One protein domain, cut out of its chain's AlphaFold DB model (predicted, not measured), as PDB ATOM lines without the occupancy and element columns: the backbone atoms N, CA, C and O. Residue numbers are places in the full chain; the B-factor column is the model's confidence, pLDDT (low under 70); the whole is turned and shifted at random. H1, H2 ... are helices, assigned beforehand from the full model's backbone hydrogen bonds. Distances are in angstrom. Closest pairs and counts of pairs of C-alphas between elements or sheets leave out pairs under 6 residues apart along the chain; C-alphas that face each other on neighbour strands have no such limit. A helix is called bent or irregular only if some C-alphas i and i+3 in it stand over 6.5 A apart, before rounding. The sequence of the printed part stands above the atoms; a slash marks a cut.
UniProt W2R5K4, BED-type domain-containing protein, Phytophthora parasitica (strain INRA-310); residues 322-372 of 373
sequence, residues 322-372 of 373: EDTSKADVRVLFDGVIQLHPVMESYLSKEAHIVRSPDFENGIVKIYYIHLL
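What this domain is: This is residues 322 to 372 of the 373 residues of the protein "BED-type domain-containing protein" of Phytophthora parasitica (strain INRA-310) (UniProt W2R5K4). Two helices of equal residue count, H1 and H3, make an L, with the first part of H1 meeting the later part of H3 at the corner. At the other end of H1 the short helix H2 folds back beside it, and the stretch of residues 348 to 356 leads from H2 to the start of H3, so that the backbone runs round as one loop. The printed part has 51 residues with three named helices, in the order H1, H2, H3, and no named strand; the class is all helix, with 35 residues in the helices. The whole is only just compact, close to loose, with a radius of gyration of the C-alphas of 11.3 A, and the C-alphas span 30 by 23 by 22 A.

Where its parts are: H1 is residues 326 to 339, 20.0 A from first to last C-alpha; it begins at C-alpha 326 at (352.802, 502.714, 875.821) and ends at C-alpha 339 at (359.471, 510.521, 858.688). H2 is residues 341 to 347, seven residues. It is irregular, but only just: C-alphas 342 and 345 are 7.0 A apart. H3 is residues 357 to 370, 20.5 A from first to last C-alpha, and ends at C-alpha 370 at (355.305, 510.783, 884.916).

How they stand to each other: H1 touches both H2 and H3. With H2 it forms a helical hairpin, joined by a tight link of one residue, His 340. The two run opposite ways at a shallow tilt of 27 degrees. H1 touches H2 with residues 333 to 337 alone; the closest C-alphas, those of Ile 337 and Glu 344, are 5.4 A apart. H1 touches H3 with residues 326 to 330 alone, and H3 touches H1 with residues 363 to 368 alone. The closest C-alphas of H1 and H3 are those of Ala 327 and Tyr 367, 6.2 A apart. Their lines are only just about perpendicular, at 73 degrees. H2 and H3 are apart. Every O i to N i+4 pair of H1 is within hydrogen-bond range; H3 has 9 of 10, and H2 has 1 of 3, beside 3 of 4 O i to N i+3 pairs.

The domain as a whole: The two C-alphas farthest apart are those of Val 342 and Leu 372, at 30.6 A. The printed part has no cut. The link from H2 to H3, nine residues, is short, and no link is long. The mean pLDDT of the printed part is 76.2; residue 355, residue 359 and residues 363 to 372 are under 70, and H3 has a mean of 66.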
ATOM      1  N   GLU A 322     359.571 493.482 875.554       75.06
ATOM      2  CA  GLU A 322     358.848 493.421 876.836       75.06
ATOM      3  C   GLU A 322     358.985 494.710 877.664       75.06
ATOM      4  O   GLU A 322     358.102 495.043 878.450       75.06
ATOM      5  N   ASP A 323     360.069 495.462 877.456       78.44
ATOM      6  CA  ASP A 323     360.369 496.719 878.145       78.44
ATOM      7  C   ASP A 323     359.719 497.953 877.494       78.44
ATOM      8  O   ASP A 323     359.897 499.070 877.981       78.44
ATOM      9  N   THR A 324     358.996 497.789 876.384       80.75
ATOM     10  CA  THR A 324     358.420 498.917 875.648       80.75
ATOM     11  C   THR A 324     357.106 499.358 876.277       80.75
ATOM     12  O   THR A 324     356.080 498.680 876.207       80.75
ATOM     13  N   SER A 325     357.122 500.556 876.855       75.06
ATOM     14  CA  SER A 325     355.933 501.168 877.434       75.06
ATOM     15  C   SER A 325     355.002 501.738 876.358       75.06
ATOM     16  O   SER A 325     355.404 502.030 875.231       75.06
ATOM     17  N   LYS A 326     353.740 502.005 876.715       74.81
ATOM     18  CA  LYS A 326     352.802 502.714 875.821       74.81
ATOM     19  C   LYS A 326     353.279 504.127 875.453       74.81
ATOM     20  O   LYS A 326     352.939 504.620 874.380       74.81
ATOM     21  N   ALA A 327     354.069 504.774 876.314       73.94
ATOM     22  CA  ALA A 327     354.676 506.067 876.007       73.94
ATOM     23  C   ALA A 327     355.738 505.926 874.908       73.94
ATOM     24  O   ALA A 327     355.726 506.691 873.944       73.94
ATOM     25  N   ASP A 328     356.580 504.893 875.000       83.06
ATOM     26  CA  ASP A 328     357.559 504.571 873.960       83.06
ATOM     27  C   ASP A 328     356.865 504.274 872.632       83.06
ATOM     28  O   ASP A 328     357.288 504.783 871.596       83.06
ATOM     29  N   VAL A 329     355.751 503.528 872.652       84.94
ATOM     30  CA  VAL A 329     354.922 503.291 871.456       84.94
ATOM     31  C   VAL A 329     354.518 504.618 870.807       84.94
ATOM     32  O   VAL A 329     354.649 504.767 869.591       84.94
ATOM     33  N   ARG A 330     354.070 505.601 871.599       85.56
ATOM     34  CA  ARG A 330     353.634 506.902 871.080       85.56
ATOM     35  C   ARG A 330     354.788 507.698 870.476       85.56
ATOM     36  O   ARG A 330     354.662 508.168 869.348       85.56
ATOM     37  N   VAL A 331     355.925 507.764 871.168       86.19
ATOM     38  CA  VAL A 331     357.152 508.410 870.671       86.19
ATOM     39  C   VAL A 331     357.620 507.766 869.363       86.19
ATOM     40  O   VAL A 331     357.949 508.463 868.402       86.19
ATOM     41  N   LEU A 332     357.609 506.433 869.297       90.19
ATOM     42  CA  LEU A 332     357.982 505.682 868.101       90.19
ATOM     43  C   LEU A 332     357.029 505.967 866.938       90.19
ATOM     44  O   LEU A 332     357.482 506.225 865.823       90.19
ATOM     45  N   PHE A 333     355.718 505.947 867.177       88.62
ATOM     46  CA  PHE A 333     354.729 506.241 866.146       88.62
ATOM     47  C   PHE A 333     354.798 507.693 865.664       88.62
ATOM     48  O   PHE A 333     354.743 507.916 864.457       88.62
ATOM     49  N   ASP A 334     354.985 508.668 866.554       88.12
ATOM     50  CA  ASP A 334     355.135 510.080 866.176       88.12
ATOM     51  C   ASP A 334     356.404 510.299 865.344       88.12
ATOM     52  O   ASP A 334     356.365 510.983 864.319       88.12
ATOM     53  N   GLY A 335     357.505 509.628 865.700       89.12
ATOM     54  CA  GLY A 335     358.719 509.598 864.883       89.12
ATOM     55  C   GLY A 335     358.483 508.994 863.493       89.12
ATOM     56  O   GLY A 335     358.958 509.531 862.490       89.12
ATOM     57  N   VAL A 336     357.696 507.914 863.396       88.75
ATOM     58  CA  VAL A 336     357.307 507.334 862.099       88.75
ATOM     59  C   VAL A 336     356.450 508.303 861.287       88.75
ATOM     60  O   VAL A 336     356.690 508.437 860.090       88.75
ATOM     61  N   ILE A 337     355.488 508.996 861.900       89.75
ATOM     62  CA  ILE A 337     354.645 509.994 861.222       89.75
ATOM     63  C   ILE A 337     355.499 511.153 860.703       89.75
ATOM     64  O   ILE A 337     355.336 511.566 859.556       89.75
ATOM     65  N   GLN A 338     356.458 511.632 861.496       88.75
ATOM     66  CA  GLN A 338     357.370 512.698 861.083       88.75
ATOM     67  C   GLN A 338     358.210 512.297 859.858       88.75
ATOM     68  O   GLN A 338     358.395 513.098 858.941       88.75
ATOM     69  N   LEU A 339     358.701 511.054 859.818       85.44
ATOM     70  CA  LEU A 339     359.471 510.521 858.688       85.44
ATOM     71  C   LEU A 339     358.591 510.151 857.483       85.44
ATOM     72  O   LEU A 339     359.034 510.226 856.332       85.44
ATOM     73  N   HIS A 340     357.348 509.750 857.739       83.31
ATOM     74  CA  HIS A 340     356.392 509.263 856.753       83.31
ATOM     75  C   HIS A 340     354.987 509.835 857.020       83.31
ATOM     76  O   HIS A 340     354.117 509.107 857.504       83.31
ATOM     77  N   PRO A 341     354.703 511.094 856.626       86.88
ATOM     78  CA  PRO A 341     353.419 511.748 856.919       86.88
ATOM     79  C   PRO A 341     352.184 510.984 856.419       86.88
ATOM     80  O   PRO A 341     351.117 511.040 857.016       86.88
ATOM     81  N   VAL A 342     352.337 510.171 855.366       81.38
ATOM     82  CA  VAL A 342     351.286 509.276 854.840       81.38
ATOM     83  C   VAL A 342     350.738 508.275 855.879       81.38
ATOM     84  O   VAL A 342     349.654 507.715 855.695       81.38
ATOM     85  N   MET A 343     351.474 508.049 856.970       82.44
ATOM     86  CA  MET A 343     351.145 507.107 858.041       82.44
ATOM     87  C   MET A 343     350.286 507.717 859.145       82.44
ATOM     88  O   MET A 343     349.746 506.975 859.963       82.44
ATOM     89  N   GLU A 344     350.110 509.041 859.157       86.00
ATOM     90  CA  GLU A 344     349.328 509.758 860.170       86.00
ATOM     91  C   GLU A 344     347.912 509.187 860.309       86.00
ATOM     92  O   GLU A 344     347.478 508.867 861.411       86.00
ATOM     93  N   SER A 345     347.245 508.926 859.180       84.69
ATOM     94  CA  SER A 345     345.890 508.352 859.145       84.69
ATOM     95  C   SER A 345     345.742 506.961 859.787       84.69
ATOM     96  O   SER A 345     344.614 506.500 859.950       84.69
ATOM     97  N   TYR A 346     346.849 506.301 860.148       80.75
ATOM     98  CA  TYR A 346     346.873 504.980 860.787       80.75
ATOM     99  C   TYR A 346     347.493 504.985 862.177       80.75
ATOM    100  O   TYR A 346     347.062 504.221 863.032       80.75
ATOM    101  N   LEU A 347     348.538 505.791 862.371       85.06
ATOM    102  CA  LEU A 347     349.342 505.766 863.587       85.06
ATOM    103  C   LEU A 347     349.012 506.911 864.535       85.06
ATOM    104  O   LEU A 347     349.428 506.849 865.687       85.06
ATOM    105  N   SER A 348     348.327 507.964 864.084       84.56
ATOM    106  CA  SER A 348     347.946 509.073 864.959       84.56
ATOM    107  C   SER A 348     346.992 508.602 866.063       84.56
ATOM    108  O   SER A 348     346.195 507.687 865.860       84.56
ATOM    109  N   LYS A 349     347.032 509.263 867.222       80.38
ATOM    110  CA  LYS A 349     346.046 509.061 868.298       80.38
ATOM    111  C   LYS A 349     344.625 509.486 867.882       80.38
ATOM    112  O   LYS A 349     343.656 509.049 868.491       80.38
ATOM    113  N   GLU A 350     344.493 510.279 866.816       82.62
ATOM    114  CA  GLU A 350     343.221 510.623 866.161       82.62
ATOM    115  C   GLU A 350     342.941 509.810 864.885       82.62
ATOM    116  O   GLU A 350     342.012 510.125 864.138       82.62
ATOM    117  N   ALA A 351     343.739 508.782 864.582       83.38
ATOM    118  CA  ALA A 351     343.508 507.957 863.402       83.38
ATOM    119  C   ALA A 351     342.119 507.296 863.459       83.38
ATOM    120  O   ALA A 351     341.663 506.880 864.517       83.38
ATOM    121  N   HIS A 352     341.461 507.124 862.309       80.12
ATOM    122  CA  HIS A 352     340.101 506.557 862.232       80.12
ATOM    123  C   HIS A 352     339.984 505.145 862.847       80.12
ATOM    124  O   HIS A 352     338.908 504.708 863.249       80.12
ATOM    125  N   ILE A 353     341.095 504.407 862.911       75.25
ATOM    126  CA  ILE A 353     341.177 503.105 863.581       75.25
ATOM    127  C   ILE A 353     340.997 503.204 865.108       75.25
ATOM    128  O   ILE A 353     340.552 502.242 865.734       75.25
ATOM    129  N   VAL A 354     341.312 504.353 865.712       74.88
ATOM    130  CA  VAL A 354     341.199 504.587 867.153       74.88
ATOM    131  C   VAL A 354     339.726 504.706 867.524       74.88
ATOM    132  O   VAL A 354     339.053 505.691 867.230       74.88
ATOM    133  N   ARG A 355     339.209 503.673 868.192       69.75
ATOM    134  CA  ARG A 355     337.792 503.592 868.579       69.75
ATOM    135  C   ARG A 355     337.425 504.481 869.762       69.75
ATOM    136  O   ARG A 355     336.282 504.913 869.845       69.75
ATOM    137  N   SER A 356     338.372 504.746 870.661       71.81
ATOM    138  CA  SER A 356     338.171 505.633 871.811       71.81
ATOM    139  C   SER A 356     339.310 506.651 871.899       71.81
ATOM    140  O   SER A 356     340.297 506.418 872.602       71.81
ATOM    141  N   PRO A 357     339.203 507.775 871.165       76.19
ATOM    142  CA  PRO A 357     340.223 508.821 871.180       76.19
ATOM    143  C   PRO A 357     340.453 509.405 872.576       76.19
ATOM    144  O   PRO A 357     341.584 509.718 872.930       76.19
ATOM    145  N   ASP A 358     339.409 509.519 873.402       74.88
ATOM    146  CA  ASP A 358     339.536 510.025 874.774       74.88
ATOM    147  C   ASP A 358     340.324 509.070 875.674       74.88
ATOM    148  O   ASP A 358     341.142 509.520 876.477       74.88
ATOM    149  N   PHE A 359     340.132 507.757 875.512       69.44
ATOM    150  CA  PHE A 359     340.936 506.752 876.207       69.44
ATOM    151  C   PHE A 359     342.399 506.814 875.763       69.44
ATOM    152  O   PHE A 359     343.283 506.875 876.612       69.44
ATOM    153  N   GLU A 360     342.654 506.868 874.453       71.31
ATOM    154  CA  GLU A 360     344.009 506.971 873.897       71.31
ATOM    155  C   GLU A 360     344.712 508.248 874.388       71.31
ATOM    156  O   GLU A 360     345.834 508.211 874.890       71.31
ATOM    157  N   ASN A 361     344.011 509.385 874.357       73.50
ATOM    158  CA  ASN A 361     344.505 510.652 874.890       73.50
ATOM    159  C   ASN A 361     344.716 510.609 876.412       73.50
ATOM    160  O   ASN A 361     345.653 511.228 876.917       73.50
ATOM    161  N   GLY A 362     343.858 509.906 877.153       71.44
ATOM    162  CA  GLY A 362     343.988 509.705 878.596       71.44
ATOM    163  C   GLY A 362     345.230 508.891 878.953       71.44
ATOM    164  O   GLY A 362     346.005 509.315 879.807       71.44
ATOM    165  N   ILE A 363     345.462 507.784 878.242       67.75
ATOM    166  CA  ILE A 363     346.677 506.965 878.334       67.75
ATOM    167  C   ILE A 363     347.904 507.846 878.103       67.75
ATOM    168  O   ILE A 363     348.762 507.947 878.978       67.75
ATOM    169  N   VAL A 364     347.941 508.568 876.983       67.38
ATOM    170  CA  VAL A 364     349.027 509.494 876.643       67.38
ATOM    171  C   VAL A 364     349.271 510.509 877.774       67.38
ATOM    172  O   VAL A 364     350.400 510.650 878.240       67.38
ATOM    173  N   LYS A 365     348.223 511.170 878.284       69.50
ATOM    174  CA  LYS A 365     348.338 512.178 879.355       69.50
ATOM    175  C   LYS A 365     348.876 511.615 880.672       69.50
ATOM    176  O   LYS A 365     349.740 512.250 881.270       69.50
ATOM    177  N   ILE A 366     348.382 510.459 881.121       65.19
ATOM    178  CA  ILE A 366     348.818 509.835 882.383       65.19
ATOM    179  C   ILE A 366     350.323 509.543 882.343       65.19
ATOM    180  O   ILE A 366     351.024 509.800 883.317       65.19
ATOM    181  N   TYR A 367     350.840 509.076 881.205       59.62
ATOM    182  CA  TYR A 367     352.256 508.738 881.082       59.62
ATOM    183  C   TYR A 367     353.175 509.954 880.884       59.62
ATOM    184  O   TYR A 367     354.257 509.981 881.465       59.62
ATOM    185  N   TYR A 368     352.760 510.991 880.142       56.97
ATOM    186  CA  TYR A 368     353.571 512.214 879.997       56.97
ATOM    187  C   TYR A 368     353.723 512.999 881.310       56.97
ATOM    188  O   TYR A 368     354.737 513.664 881.502       56.97
ATOM    189  N   ILE A 369     352.763 512.894 882.234       53.78
ATOM    190  CA  ILE A 369     352.878 513.490 883.576       53.78
ATOM    191  C   ILE A 369     354.001 512.819 884.387       53.78
ATOM    192  O   ILE A 369     354.708 513.510 885.112       53.78
ATOM    193  N   HIS A 370     354.235 511.513 884.218       45.84
ATOM    194  CA  HIS A 370     355.305 510.783 884.916       45.84
ATOM    195  C   HIS A 370     356.718 511.007 884.352       45.84
ATOM    196  O   HIS A 370     357.682 510.624 884.998       45.84
ATOM    197  N   LEU A 371     356.859 511.620 883.173       43.25
ATOM    198  CA  LEU A 371     358.161 512.009 882.604       43.25
ATOM    199  C   LEU A 371     358.575 513.444 882.985       43.25
ATOM    200  O   LEU A 371     359.685 513.865 882.661       43.25
ATOM    201  N   LEU A 372     357.680 514.207 883.622       40.78
ATOM    202  CA  LEU A 372     357.880 515.607 884.019       40.78
ATOM    203  C   LEU A 372     358.008 515.799 885.543       40.78
ATOM    204  O   LEU A 372     358.134 516.936 885.997       40.78
TER     205      LEU A 372